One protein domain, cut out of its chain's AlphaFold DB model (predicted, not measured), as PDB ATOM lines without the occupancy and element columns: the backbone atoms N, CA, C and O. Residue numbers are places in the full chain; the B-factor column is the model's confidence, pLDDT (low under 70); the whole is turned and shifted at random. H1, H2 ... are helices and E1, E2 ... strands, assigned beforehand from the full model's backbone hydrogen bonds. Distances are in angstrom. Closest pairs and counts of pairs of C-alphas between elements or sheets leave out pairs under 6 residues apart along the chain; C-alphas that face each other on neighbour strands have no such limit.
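Overview. This is residues 6 to 112 of the 115 residues of an uncharacterized protein of Longimicrobium terrae (UniProt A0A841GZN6). A rod: long helix H2 has H1 folded back along one part of it and a small sheet along another. The 107 printed residues, with E1, E2, E3, H1, H2 in that order, are of mixed class, the antiparallel sheet running E1 E2 E3. It is extended, radius of gyration of the C-alphas 20.4 A, spans 69 by 23 by 21 A.

Along the chain. E1, residues 6 to 8, begins at C-alpha (216.755, 178.666, 175.169). E2 is residues 21 to 28, E3 33 to 40. H1, residues 43 to 68, measures 37.5 A; H2, residues 73 to 110, measures 56.3 A, ending at C-alpha (219.632, 160.143, 172.043).

Arrangement. Hairpins E1 and E2 (N 6 and O 24, 2.8 A) and E2 and E3 (N 25 and O 36, 2.8 A) form a meander, each strand antiparallel to the one before. H2 is on one face, two layers, height over the sheet 9.7 A; its closest C-alphas to E3 are Ala 97 and Met 39, 6.9 A. In the helical hairpin, H2 touches H1 with residues 73 to 85 alone, closest C-alphas Ala 60 and Pro 78, 5.0 A, at a shallow tilt of 24 degrees, opposite ways. O i to N i+4 pairs within hydrogen-bond range: H1 20 of 22, H2 31 of 34.

Size, cuts and confidence. The farthest C-alphas, Ala 30 and Glu 70, are 69.9 A apart. The printed part has no cut; link E1 to E2 is long; no printed residue is under 70 in pLDDT.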
ATOM      1  N   VAL A   6     215.635 179.258 175.912       87.81
ATOM      2  CA  VAL A   6     216.755 178.666 175.169       87.81
ATOM      3  C   VAL A   6     216.802 179.223 173.750       87.81
ATOM      4  O   VAL A   6     215.788 179.352 173.061       87.81
ATOM      5  N   ARG A   7     218.015 179.530 173.279       88.31
ATOM      6  CA  ARG A   7     218.276 179.953 171.898       88.31
ATOM      7  C   ARG A   7     219.211 178.957 171.239       88.31
ATOM      8  O   ARG A   7     220.346 178.802 171.674       88.31
ATOM      9  N   ILE A   8     218.740 178.321 170.174       88.12
ATOM     10  CA  ILE A   8     219.487 177.294 169.448       88.12
ATOM     11  C   ILE A   8     219.748 177.799 168.030       88.12
ATOM     12  O   ILE A   8     218.879 178.372 167.366       88.12
ATOM     13  N   ARG A   9     220.978 177.607 167.558       85.69
ATOM     14  CA  ARG A   9     221.370 177.883 166.175       85.69
ATOM     15  C   ARG A   9     222.207 176.733 165.657       85.69
ATOM     16  O   ARG A   9     223.017 176.170 166.388       85.69
ATOM     17  N   ARG A  10     222.030 176.408 164.380       86.06
ATOM     18  CA  ARG A  10     222.863 175.406 163.721       86.06
ATOM     19  C   ARG A  10     224.247 175.999 163.461       86.06
ATOM     20  O   ARG A  10     224.354 177.013 162.775       86.06
ATOM     21  N   ALA A  11     225.289 175.360 163.983       84.56
ATOM     22  CA  ALA A  11     226.665 175.661 163.605       84.56
ATOM     23  C   ALA A  11     226.938 175.032 162.230       84.56
ATOM     24  O   ALA A  11     226.975 173.810 162.096       84.56
ATOM     25  N   ILE A  12     227.060 175.860 161.193       84.94
ATOM     26  CA  ILE A  12     227.400 175.421 159.837       84.94
ATOM     27  C   ILE A  12     228.670 176.112 159.347       84.94
ATOM     28  O   ILE A  12     228.998 177.206 159.794       84.94
ATOM     29  N   ARG A  13     229.371 175.468 158.407       85.19
ATOM     30  CA  ARG A  13     230.611 175.988 157.806       85.19
ATOM     31  C   ARG A  13     230.392 177.111 156.784       85.19
ATOM     32  O   ARG A  13     231.306 177.895 156.562       85.19
ATOM     33  N   TYR A  14     229.217 177.185 156.158       83.38
ATOM     34  CA  TYR A  14     228.868 178.210 155.163       83.38
ATOM     35  C   TYR A  14     227.947 179.283 155.759       83.38
ATOM     36  O   TYR A  14     227.425 179.124 156.860       83.38
ATOM     37  N   LYS A  15     227.722 180.390 155.040       77.88
ATOM     38  CA  LYS A  15     226.715 181.395 155.415       77.88
ATOM     39  C   LYS A  15     225.438 181.159 154.613       77.88
ATOM     40  O   LYS A  15     225.479 181.164 153.390       77.88
ATOM     41  N   ASN A  16     224.312 180.982 155.300       84.75
ATOM     42  CA  ASN A  16     222.989 180.951 154.680       84.75
ATOM     43  C   ASN A  16     222.022 181.850 155.462       84.75
ATOM     44  O   ASN A  16     221.769 181.629 156.646       84.75
ATOM     45  N   SER A  17     221.486 182.865 154.784       84.06
ATOM     46  CA  SER A  17     220.562 183.860 155.348       84.06
ATOM     47  C   SER A  17     219.172 183.295 155.664       84.06
ATOM     48  O   SER A  17     218.409 183.927 156.400       84.06
ATOM     49  N   TYR A  18     218.859 182.105 155.145       86.94
ATOM     50  CA  TYR A  18     217.620 181.365 155.390       86.94
ATOM     51  C   TYR A  18     217.705 180.420 156.591       86.94
ATOM     52  O   TYR A  18     216.729 179.740 156.900       86.94
ATOM     53  N   LEU A  19     218.846 180.377 157.291       88.69
ATOM     54  CA  LEU A  19     218.976 179.566 158.493       88.69
ATOM     55  C   LEU A  19     217.917 179.948 159.538       88.69
ATOM     56  O   LEU A  19     217.838 181.118 159.937       88.69
ATOM     57  N   PRO A  20     217.158 178.968 160.054       89.19
ATOM     58  CA  PRO A  20     216.199 179.215 161.112       89.19
ATOM     59  C   PRO A  20     216.926 179.575 162.410       89.19
ATOM     60  O   PRO A  20     217.824 178.869 162.879       89.19
ATOM     61  N   ARG A  21     216.497 180.668 163.037       88.12
ATOM     62  CA  ARG A  21     216.768 180.953 164.445       88.12
ATOM     63  C   ARG A  21     215.710 180.241 165.270       88.12
ATOM     64  O   ARG A  21     214.523 180.524 165.110       88.12
ATOM     65  N   ILE A  22     216.155 179.342 166.139       90.75
ATOM     66  CA  ILE A  22     215.281 178.580 167.020       90.75
ATOM     67  C   ILE A  22     215.267 179.283 168.376       90.75
ATOM     68  O   ILE A  22     216.308 179.409 169.026       90.75
ATOM     69  N   HIS A  23     214.096 179.748 168.794       88.81
ATOM     70  CA  HIS A  23     213.862 180.267 170.142       88.81
ATOM     71  C   HIS A  23     212.835 179.383 170.809       88.81
ATOM     72  O   HIS A  23     211.804 179.089 170.212       88.81
ATOM     73  N   GLY A  24     213.104 178.953 172.027       87.69
ATOM     74  CA  GLY A  24     212.171 178.106 172.737       87.69
ATOM     75  C   GLY A  24     212.273 178.241 174.234       87.69
ATOM     76  O   GLY A  24     213.105 178.980 174.755       87.69
ATOM     77  N   ARG A  25     211.410 177.497 174.910       88.06
ATOM     78  CA  ARG A  25     211.379 177.373 176.355       88.06
ATOM     79  C   ARG A  25     211.343 175.902 176.740       88.06
ATOM     80  O   ARG A  25     210.665 175.104 176.092       88.06
ATOM     81  N   LEU A  26     212.089 175.560 177.783       86.56
ATOM     82  CA  LEU A  26     211.996 174.266 178.444       86.56
ATOM     83  C   LEU A  26     210.845 174.300 179.447       86.56
ATOM     84  O   LEU A  26     210.840 175.096 180.385       86.56
ATOM     85  N   GLU A  27     209.863 173.437 179.230       86.56
ATOM     86  CA  GLU A  27     208.714 173.259 180.108       86.56
ATOM     87  C   GLU A  27     208.861 171.926 180.854       86.56
ATOM     88  O   GLU A  27     208.945 170.878 180.201       86.56
ATOM     89  N   PRO A  28     208.906 171.924 182.198       81.31
ATOM     90  CA  PRO A  28     208.945 170.681 182.957       81.31
ATOM     91  C   PRO A  28     207.655 169.878 182.737       81.31
ATOM     92  O   PRO A  28     206.554 170.429 182.684       81.31
ATOM     93  N   ARG A  29     207.788 168.558 182.610       82.19
ATOM     94  CA  ARG A  29     206.679 167.598 182.531       82.19
ATOM     95  C   ARG A  29     206.883 166.489 183.560       82.19
ATOM     96  O   ARG A  29     207.988 166.279 184.041       82.19
ATOM     97  N   ALA A  30     205.811 165.752 183.866       76.38
ATOM     98  CA  ALA A  30     205.827 164.656 184.843       76.38
ATOM     99  C   ALA A  30     206.918 163.594 184.575       76.38
ATOM    100  O   ALA A  30     207.404 162.971 185.509       76.38
ATOM    101  N   GLN A  31     207.327 163.421 183.314       77.00
ATOM    102  CA  GLN A  31     208.480 162.612 182.912       77.00
ATOM    103  C   GLN A  31     209.369 163.431 181.964       77.00
ATOM    104  O   GLN A  31     209.170 163.431 180.749       77.00
ATOM    105  N   GLY A  32     210.324 164.177 182.521       78.81
ATOM    106  CA  GLY A  32     211.318 164.937 181.756       78.81
ATOM    107  C   GLY A  32     210.926 166.387 181.455       78.81
ATOM    108  O   GLY A  32     210.265 167.060 182.241       78.81
ATOM    109  N   SER A  33     211.395 166.916 180.325       83.69
ATOM    110  CA  SER A  33     211.156 168.304 179.905       83.69
ATOM    111  C   SER A  33     210.754 168.364 178.435       83.69
ATOM    112  O   SER A  33     211.291 167.637 177.602       83.69
ATOM    113  N   ARG A  34     209.816 169.250 178.100       84.12
ATOM    114  CA  ARG A  34     209.392 169.528 176.726       84.12
ATOM    115  C   ARG A  34     210.057 170.809 176.241       84.12
ATOM    116  O   ARG A  34     209.939 171.848 176.879       84.12
ATOM    117  N   LEU A  35     210.705 170.757 175.080       86.88
ATOM    118  CA  LEU A  35     211.189 171.954 174.397       86.88
ATOM    119  C   LEU A  35     210.091 172.505 173.478       86.88
ATOM    120  O   LEU A  35     209.842 171.960 172.401       86.88
ATOM    121  N   ALA A  36     209.437 173.589 173.891       86.88
ATOM    122  CA  ALA A  36     208.526 174.346 173.040       86.88
ATOM    123  C   ALA A  36     209.333 175.402 172.279       86.88
ATOM    124  O   ALA A  36     209.804 176.364 172.879       86.88
ATOM    125  N   ALA A  37     209.540 175.216 170.973       88.31
ATOM    126  CA  ALA A  37     210.388 176.095 170.169       88.31
ATOM    127  C   ALA A  37     209.703 176.588 168.890       88.31
ATOM    128  O   ALA A  37     208.984 175.847 168.223       88.31
ATOM    129  N   THR A  38     209.988 177.836 168.527       89.31
ATOM    130  CA  THR A  38     209.603 178.471 167.268       89.31
ATOM    131  C   THR A  38     210.837 178.691 166.399       89.31
ATOM    132  O   THR A  38     211.926 179.009 166.885       89.31
ATOM    133  N   MET A  39     210.676 178.498 165.090       91.50
ATOM    134  CA  MET A  39     211.717 178.753 164.098       91.50
ATOM    135  C   MET A  39     211.340 179.986 163.291       91.50
ATOM    136  O   MET A  39     210.234 180.070 162.768       91.50
ATOM    137  N   SER A  40     212.260 180.936 163.175       89.31
ATOM    138  CA  SER A  40     212.059 182.160 162.393       89.31
ATOM    139  C   SER A  40     213.285 182.470 161.550       89.31
ATOM    140  O   SER A  40     214.416 182.181 161.947       89.31
ATOM    141  N   MET A  41     213.074 183.064 160.377       89.12
ATOM    142  CA  MET A  41     214.171 183.573 159.558       89.12
ATOM    143  C   MET A  41     214.837 184.771 160.251       89.12
ATOM    144  O   MET A  41     214.271 185.404 161.148       89.12
ATOM    145  N   HIS A  42     216.069 185.091 159.861       88.38
ATOM    146  CA  HIS A  42     216.737 186.285 160.358       88.38
ATOM    147  C   HIS A  42     215.938 187.558 159.987       88.38
ATOM    148  O   HIS A  42     215.599 187.721 158.813       88.38
ATOM    149  N   PRO A  43     215.677 188.487 160.933       86.62
ATOM    150  CA  PRO A  43     214.898 189.701 160.664       86.62
ATOM    151  C   PRO A  43     215.453 190.539 159.511       86.62
ATOM    152  O   PRO A  43     214.691 191.059 158.707       86.62
ATOM    153  N   PHE A  44     216.783 190.609 159.386       88.50
ATOM    154  CA  PHE A  44     217.441 191.276 158.258       88.50
ATOM    155  C   PHE A  44     217.056 190.669 156.903       88.50
ATOM    156  O   PHE A  44     216.773 191.413 155.974       88.50
ATOM    157  N   THR A  45     217.003 189.336 156.789       88.69
ATOM    158  CA  THR A  45     216.600 188.666 155.544       88.69
ATOM    159  C   THR A  45     215.152 189.004 155.205       88.69
ATOM    160  O   THR A  45     214.855 189.321 154.062       88.69
ATOM    161  N   ILE A  46     214.261 189.010 156.204       90.06
ATOM    162  CA  ILE A  46     212.854 189.396 156.020       90.06
ATOM    163  C   ILE A  46     212.751 190.855 155.554       90.06
ATOM    164  O   ILE A  46     212.069 191.132 154.572       90.06
ATOM    165  N   ALA A  47     213.446 191.779 156.224       93.25
ATOM    166  CA  ALA A  47     213.417 193.202 155.895       93.25
ATOM    167  C   ALA A  47     213.981 193.484 154.495       93.25
ATOM    168  O   ALA A  47     213.348 194.180 153.706       93.25
ATOM    169  N   PHE A  48     215.136 192.896 154.165       93.19
ATOM    170  CA  PHE A  48     215.744 193.003 152.840       93.19
ATOM    171  C   PHE A  48     214.781 192.527 151.753       93.19
ATOM    172  O   PHE A  48     214.536 193.231 150.776       93.19
ATOM    173  N   SER A  49     214.184 191.355 151.950       91.31
ATOM    174  CA  SER A  49     213.242 190.800 150.994       91.31
ATOM    175  C   SER A  49     211.962 191.615 150.864       91.31
ATOM    176  O   SER A  49     211.449 191.739 149.758       91.31
ATOM    177  N   ALA A  50     211.456 192.196 151.954       94.44
ATOM    178  CA  ALA A  50     210.291 193.074 151.909       94.44
ATOM    179  C   ALA A  50     210.568 194.330 151.068       94.44
ATOM    180  O   ALA A  50     209.767 194.673 150.201       94.44
ATOM    181  N   VAL A  51     211.726 194.970 151.270       95.75
ATOM    182  CA  VAL A  51     212.153 196.132 150.472       95.75
ATOM    183  C   VAL A  51     212.308 195.751 149.000       95.75
ATOM    184  O   VAL A  51     211.818 196.456 148.119       95.75
ATOM    185  N   TRP A  52     212.948 194.617 148.723       94.94
ATOM    186  CA  TRP A  52     213.168 194.153 147.358       94.94
ATOM    187  C   TRP A  52     211.854 193.811 146.639       94.94
ATOM    188  O   TRP A  52     211.645 194.232 145.504       94.94
ATOM    189  N   LEU A  53     210.934 193.106 147.310       95.44
ATOM    190  CA  LEU A  53     209.609 192.784 146.772       95.44
ATOM    191  C   LEU A  53     208.766 194.041 146.538       95.44
ATOM    192  O   LEU A  53     208.075 194.116 145.526       95.44
ATOM    193  N   ALA A  54     208.848 195.039 147.422       96.19
ATOM    194  CA  ALA A  54     208.173 196.319 147.225       96.19
ATOM    195  C   ALA A  54     208.685 197.035 145.965       96.19
ATOM    196  O   ALA A  54     207.885 197.475 145.143       96.19
ATOM    197  N   ALA A  55     210.006 197.090 145.764       95.06
ATOM    198  CA  ALA A  55     210.591 197.667 144.554       95.06
ATOM    199  C   ALA A  55     210.168 196.898 143.288       95.06
ATOM    200  O   ALA A  55     209.753 197.510 142.303       95.06
ATOM    201  N   ALA A  56     210.203 195.563 143.326       95.06
ATOM    202  CA  ALA A  56     209.757 194.724 142.216       95.06
ATOM    203  C   ALA A  56     208.266 194.927 141.896       95.06
ATOM    204  O   ALA A  56     207.893 194.967 140.725       95.06
ATOM    205  N   LEU A  57     207.423 195.116 142.917       96.25
ATOM    206  CA  LEU A  57     206.001 195.409 142.750       96.25
ATOM    207  C   LEU A  57     205.773 196.762 142.070       96.25
ATOM    208  O   LEU A  57     204.969 196.840 141.146       96.25
ATOM    209  N   VAL A  58     206.503 197.808 142.472       97.06
ATOM    210  CA  VAL A  58     206.430 199.116 141.799       97.06
ATOM    211  C   VAL A  58     206.801 198.974 140.323       97.06
ATOM    212  O   VAL A  58     206.060 199.441 139.462       97.06
ATOM    213  N   ILE A  59     207.893 198.269 140.011       95.31
ATOM    214  CA  ILE A  59     208.310 198.025 138.622       95.31
ATOM    215  C   ILE A  59     207.236 197.242 137.853       95.31
ATOM    216  O   ILE A  59     206.930 197.590 136.715       95.31
ATOM    217  N   ALA A  60     206.631 196.222 138.466       95.31
ATOM    218  CA  ALA A  60     205.562 195.443 137.844       95.31
ATOM    219  C   ALA A  60     204.342 196.311 137.500       95.31
ATOM    220  O   ALA A  60     203.811 196.201 136.399       95.31
ATOM    221  N   VAL A  61     203.935 197.213 138.402       96.25
ATOM    222  CA  VAL A  61     202.833 198.160 138.161       96.25
ATOM    223  C   VAL A  61     203.179 199.124 137.025       96.25
ATOM    224  O   VAL A  61     202.364 199.331 136.126       96.25
ATOM    225  N   LEU A  62     204.397 199.672 137.016       95.75
ATOM    226  CA  LEU A  62     204.858 200.572 135.956       95.75
ATOM    227  C   LEU A  62     204.995 199.875 134.593       95.75
ATOM    228  O   LEU A  62     204.912 200.540 133.564       95.75
ATOM    229  N   ALA A  63     205.166 198.552 134.566       94.25
ATOM    230  CA  ALA A  63     205.247 197.759 133.341       94.25
ATOM    231  C   ALA A  63     203.872 197.418 132.727       94.25
ATOM    232  O   ALA A  63     203.811 196.988 131.572       94.25
ATOM    233  N   VAL A  64     202.761 197.634 133.443       94.12
ATOM    234  CA  VAL A  64     201.400 197.310 132.965       94.12
ATOM    235  C   VAL A  64     201.049 197.979 131.622       94.12
ATOM    236  O   VAL A  64     200.532 197.282 130.744       94.12
ATOM    237  N   PRO A  65     201.332 199.277 131.383       94.44
ATOM    238  CA  PRO A  65     201.061 199.903 130.089       94.44
ATOM    239  C   PRO A  65     201.811 199.231 128.936       94.44
ATOM    240  O   PRO A  65     201.220 199.031 127.876       94.44
ATOM    241  N   ASN A  66     203.060 198.811 129.155       91.94
ATOM    242  CA  ASN A  66     203.875 198.126 128.146       91.94
ATOM    243  C   ASN A  66     203.294 196.743 127.807       91.94
ATOM    244  O   ASN A  66     203.340 196.303 126.661       91.94
ATOM    245  N   LEU A  67     202.685 196.072 128.788       92.00
ATOM    246  CA  LEU A  67     202.019 194.791 128.565       92.00
ATOM    247  C   LEU A  67     200.704 194.950 127.786       92.00
ATOM    248  O   LEU A  67     200.425 194.168 126.883       92.00
ATOM    249  N   ILE A  68     199.891 195.952 128.131       93.69
ATOM    250  CA  ILE A  68     198.531 196.107 127.585       93.69
ATOM    251  C   ILE A  68     198.527 196.864 126.252       93.69
ATOM    252  O   ILE A  68     197.852 196.453 125.311       93.69
ATOM    253  N   ARG A  69     199.251 197.987 126.169       93.88
ATOM    254  CA  ARG A  69     199.232 198.888 125.005       93.88
ATOM    255  C   ARG A  69     200.254 198.477 123.961       93.88
ATOM    256  O   ARG A  69     199.913 198.333 122.792       93.88
ATOM    257  N   GLU A  70     201.490 198.263 124.396       91.69
ATOM    258  CA  GLU A  70     202.603 197.925 123.501       91.69
ATOM    259  C   GLU A  70     202.675 196.423 123.203       91.69
ATOM    260  O   GLU A  70     203.451 196.000 122.350       91.69
ATOM    261  N   LYS A  71     201.854 195.610 123.893       92.69
ATOM    262  CA  LYS A  71     201.839 194.141 123.803       92.69
ATOM    263  C   LYS A  71     203.233 193.531 123.965       92.69
ATOM    264  O   LYS A  71     203.522 192.480 123.398       92.69
ATOM    265  N   ASN A  72     204.102 194.188 124.734       93.19
ATOM    266  CA  ASN A  72     205.464 193.740 124.946       93.19
ATOM    267  C   ASN A  72     205.463 192.600 125.980       93.19
ATOM    268  O   ASN A  72     205.224 192.855 127.165       93.19
ATOM    269  N   PRO A  73     205.757 191.347 125.584       89.94
ATOM    270  CA  PRO A  73     205.711 190.210 126.499       89.94
ATOM    271  C   PRO A  73     206.782 190.295 127.594       89.94
ATOM    272  O   PRO A  73     206.609 189.718 128.665       89.94
ATOM    273  N   LEU A  74     207.864 191.054 127.382       93.38
ATOM    274  CA  LEU A  74     208.925 191.237 128.376       93.38
ATOM    275  C   LEU A  74     208.436 191.996 129.619       93.38
ATOM    276  O   LEU A  74     209.036 191.882 130.686       93.38
ATOM    277  N   ALA A  75     207.311 192.709 129.525       93.25
ATOM    278  CA  ALA A  75     206.699 193.396 130.657       93.25
ATOM    279  C   ALA A  75     206.206 192.444 131.769       93.25
ATOM    280  O   ALA A  75     205.909 192.907 132.868       93.25
ATOM    281  N   ILE A  76     206.160 191.122 131.534       94.25
ATOM    282  CA  ILE A  76     205.817 190.128 132.567       94.25
ATOM    283  C   ILE A  76     207.000 189.725 133.460       94.25
ATOM    284  O   ILE A  76     206.800 189.137 134.523       94.25
ATOM    285  N   ILE A  77     208.235 190.056 133.063       94.62
ATOM    286  CA  ILE A  77     209.457 189.696 133.799       94.62
ATOM    287  C   ILE A  77     209.398 190.115 135.283       94.62
ATOM    288  O   ILE A  77     209.697 189.270 136.129       94.62
ATOM    289  N   PRO A  78     208.964 191.340 135.651       93.69
ATOM    290  CA  PRO A  78     208.869 191.746 137.055       93.69
ATOM    291  C   PRO A  78     207.924 190.864 137.884       93.69
ATOM    292  O   PRO A  78     208.203 190.581 139.048       93.69
ATOM    293  N   VAL A  79     206.837 190.364 137.284       93.50
ATOM    294  CA  VAL A  79     205.912 189.428 137.947       93.50
ATOM    295  C   VAL A  79     206.609 188.094 138.206       93.50
ATOM    296  O   VAL A  79     206.559 187.572 139.321       93.50
ATOM    297  N   GLY A  80     207.327 187.576 137.205       94.69
ATOM    298  CA  GLY A  80     208.151 186.376 137.354       94.69
ATOM    299  C   GLY A  80     209.205 186.525 138.455       94.69
ATOM    300  O   GLY A  80     209.377 185.620 139.268       94.69
ATOM    301  N   MET A  81     209.852 187.690 138.545       94.31
ATOM    302  CA  MET A  81     210.837 188.003 139.587       94.31
ATOM    303  C   MET A  81     210.244 187.972 141.002       94.31
ATOM    304  O   MET A  81     210.875 187.426 141.910       94.31
ATOM    305  N   ILE A  82     209.035 188.508 141.200       95.44
ATOM    306  CA  ILE A  82     208.329 188.476 142.494       95.44
ATOM    307  C   ILE A  82     208.045 187.032 142.914       95.44
ATOM    308  O   ILE A  82     208.388 186.629 144.029       95.44
ATOM    309  N   VAL A  83     207.454 186.244 142.010       96.06
ATOM    310  CA  VAL A  83     207.119 184.835 142.265       96.06
ATOM    311  C   VAL A  83     208.381 184.035 142.577       96.06
ATOM    312  O   VAL A  83     208.416 183.286 143.556       96.06
ATOM    313  N   PHE A  84     209.435 184.233 141.787       94.94
ATOM    314  CA  PHE A  84     210.712 183.555 141.965       94.94
ATOM    315  C   PHE A  84     211.346 183.863 143.326       94.94
ATOM    316  O   PHE A  84     211.726 182.942 144.050       94.94
ATOM    317  N   MET A  85     211.414 185.139 143.716       93.06
ATOM    318  CA  MET A  85     211.977 185.544 145.006       93.06
ATOM    319  C   MET A  85     211.185 184.952 146.177       93.06
ATOM    320  O   MET A  85     211.773 184.381 147.098       93.06
ATOM    321  N   TYR A  86     209.852 185.025 146.126       92.31
ATOM    322  CA  TYR A  86     208.989 184.455 147.161       92.31
ATOM    323  C   TYR A  86     209.171 182.935 147.295       92.31
ATOM    324  O   TYR A  86     209.294 182.412 148.410       92.31
ATOM    325  N   ALA A  87     209.246 182.226 146.164       94.06
ATOM    326  CA  ALA A  87     209.487 180.790 146.133       94.06
ATOM    327  C   ALA A  87     210.862 180.440 146.717       94.06
ATOM    328  O   ALA A  87     210.949 179.598 147.612       94.06
ATOM    329  N   MET A  88     211.923 181.125 146.281       92.06
ATOM    330  CA  MET A  88     213.287 180.898 146.761       92.06
ATOM    331  C   MET A  88     213.396 181.088 148.280       92.06
ATOM    332  O   MET A  88     213.979 180.246 148.962       92.06
ATOM    333  N   MET A  89     212.807 182.155 148.825       91.06
ATOM    334  CA  MET A  89     212.813 182.403 150.268       91.06
ATOM    335  C   MET A  89     212.058 181.334 151.051       91.06
ATOM    336  O   MET A  89     212.546 180.857 152.079       91.06
ATOM    337  N   SER A  90     210.866 180.975 150.574       89.50
ATOM    338  CA  SER A  90     210.007 179.995 151.233       89.50
ATOM    339  C   SER A  90     210.690 178.632 151.244       89.50
ATOM    340  O   SER A  90     210.922 178.060 152.307       89.50
ATOM    341  N   VAL A  91     211.097 178.141 150.074       92.00
ATOM    342  CA  VAL A  91     211.762 176.843 149.935       92.00
ATOM    343  C   VAL A  91     213.068 176.822 150.730       92.00
ATOM    344  O   VAL A  91     213.276 175.905 151.525       92.00
ATOM    345  N   GLY A  92     213.910 177.853 150.599       90.38
ATOM    346  CA  GLY A  92     215.181 177.944 151.320       90.38
ATOM    347  C   GLY A  92     215.010 177.881 152.839       90.38
ATOM    348  O   GLY A  92     215.749 177.166 153.515       90.38
ATOM    349  N   PHE A  93     214.003 178.567 153.385       92.00
ATOM    350  CA  PHE A  93     213.700 178.518 154.815       92.00
ATOM    351  C   PHE A  93     213.171 177.160 155.265       92.00
ATOM    352  O   PHE A  93     213.659 176.604 156.246       92.00
ATOM    353  N   TRP A  94     212.168 176.625 154.566       90.19
ATOM    354  CA  TRP A  94     211.481 175.399 154.973       90.19
ATOM    355  C   TRP A  94     212.395 174.176 154.921       90.19
ATOM    356  O   TRP A  94     212.352 173.342 155.828       90.19
ATOM    357  N   VAL A  95     213.269 174.097 153.914       92.31
ATOM    358  CA  VAL A  95     214.305 173.061 153.826       92.31
ATOM    359  C   VAL A  95     215.217 173.128 155.052       92.31
ATOM    360  O   VAL A  95     215.412 172.129 155.749       92.31
ATOM    361  N   GLU A  96     215.727 174.317 155.374       92.00
ATOM    362  CA  GLU A  96     216.660 174.490 156.484       92.00
ATOM    363  C   GLU A  96     215.998 174.302 157.860       92.00
ATOM    364  O   GLU A  96     216.612 173.729 158.766       92.00
ATOM    365  N   ALA A  97     214.731 174.702 158.004       90.62
ATOM    366  CA  ALA A  97     213.886 174.434 159.167       90.62
ATOM    367  C   ALA A  97     213.645 172.934 159.369       90.62
ATOM    368  O   ALA A  97     213.786 172.430 160.486       90.62
ATOM    369  N   GLY A  98     213.359 172.200 158.293       91.62
ATOM    370  CA  GLY A  98     213.203 170.748 158.327       91.62
ATOM    371  C   GLY A  98     214.470 170.041 158.805       91.62
ATOM    372  O   GLY A  98     214.407 169.206 159.709       91.62
ATOM    373  N   ILE A  99     215.631 170.421 158.262       90.69
ATOM    374  CA  ILE A  99     216.932 169.872 158.675       90.69
ATOM    375  C   ILE A  99     217.207 170.182 160.150       90.69
ATOM    376  O   ILE A  99     217.610 169.298 160.906       90.69
ATOM    377  N   ALA A 100     216.982 171.428 160.575       90.38
ATOM    378  CA  ALA A 100     217.221 171.840 161.952       90.38
ATOM    379  C   ALA A 100     216.322 171.083 162.943       90.38
ATOM    380  O   ALA A 100     216.799 170.640 163.987       90.38
ATOM    381  N   ARG A 101     215.046 170.877 162.593       91.38
ATOM    382  CA  ARG A 101     214.092 170.114 163.406       91.38
ATOM    383  C   ARG A 101     214.508 168.653 163.556       91.38
ATOM    384  O   ARG A 101     214.486 168.153 164.675       91.38
ATOM    385  N   ARG A 102     214.883 167.984 162.458       92.06
ATOM    386  CA  ARG A 102     215.293 166.565 162.480       92.06
ATOM    387  C   ARG A 102     216.502 166.345 163.388       92.06
ATOM    388  O   ARG A 102     216.422 165.545 164.309       92.06
ATOM    389  N   ARG A 103     217.558 167.145 163.214       90.12
ATOM    390  CA  ARG A 103     218.770 167.048 164.048       90.12
ATOM    391  C   ARG A 103     218.505 167.336 165.521       90.12
ATOM    392  O   ARG A 103     219.070 166.685 166.389       90.12
ATOM    393  N   LEU A 104     217.656 168.323 165.810       90.25
ATOM    394  CA  LEU A 104     217.295 168.632 167.190       90.25
ATOM    395  C   LEU A 104     216.524 167.471 167.831       90.25
ATOM    396  O   LEU A 104     216.803 167.124 168.973       90.25
ATOM    397  N   ALA A 105     215.603 166.846 167.093       90.00
ATOM    398  CA  ALA A 105     214.884 165.667 167.564       90.00
ATOM    399  C   ALA A 105     215.830 164.480 167.814       90.00
ATOM    400  O   ALA A 105     215.732 163.854 168.862       90.00
ATOM    401  N   GLU A 106     216.778 164.210 166.913       90.88
ATOM    402  CA  GLU A 106     217.784 163.148 167.082       90.88
ATOM    403  C   GLU A 106     218.598 163.321 168.374       90.88
ATOM    404  O   GLU A 106     218.724 162.376 169.150       90.88
ATOM    405  N   ILE A 107     219.087 164.535 168.653       88.62
ATOM    406  CA  ILE A 107     219.857 164.836 169.876       88.62
ATOM    407  C   ILE A 107     218.996 164.649 171.137       88.62
ATOM    408  O   ILE A 107     219.468 164.117 172.144       88.62
ATOM    409  N   LEU A 108     217.731 165.072 171.093       87.06
ATOM    410  CA  LEU A 108     216.805 164.936 172.223       87.06
ATOM    411  C   LEU A 108     216.427 163.469 172.485       87.06
ATOM    412  O   LEU A 108     216.351 163.047 173.635       87.06
ATOM    413  N   HIS A 109     216.236 162.668 171.437       84.44
ATOM    414  CA  HIS A 109     215.970 161.238 171.585       84.44
ATOM    415  C   HIS A 109     217.193 160.475 172.102       84.44
ATOM    416  O   HIS A 109     217.053 159.670 173.016       84.44
ATOM    417  N   ALA A 110     218.390 160.774 171.591       83.06
ATOM    418  CA  ALA A 110     219.632 160.143 172.043       83.06
ATOM    419  C   ALA A 110     219.972 160.431 173.519       83.06
ATOM    420  O   ALA A 110     220.743 159.694 174.125       83.06
ATOM    421  N   SER A 111     219.419 161.501 174.098       77.19
ATOM    422  CA  SER A 111     219.658 161.899 175.492       77.19
ATOM    423  C   SER A 111     218.608 161.379 176.482       77.19
ATOM    424  O   SER A 111     218.734 161.634 177.679       77.19
ATOM    425  N   THR A 112     217.594 160.635 176.023       73.75
ATOM    426  CA  THR A 112     216.607 159.993 176.908       73.75
ATOM    427  C   THR A 112     217.158 158.638 177.394       73.75
ATOM    428  O   THR A 112     217.450 157.794 176.547       73.75
TER     429      THR A 112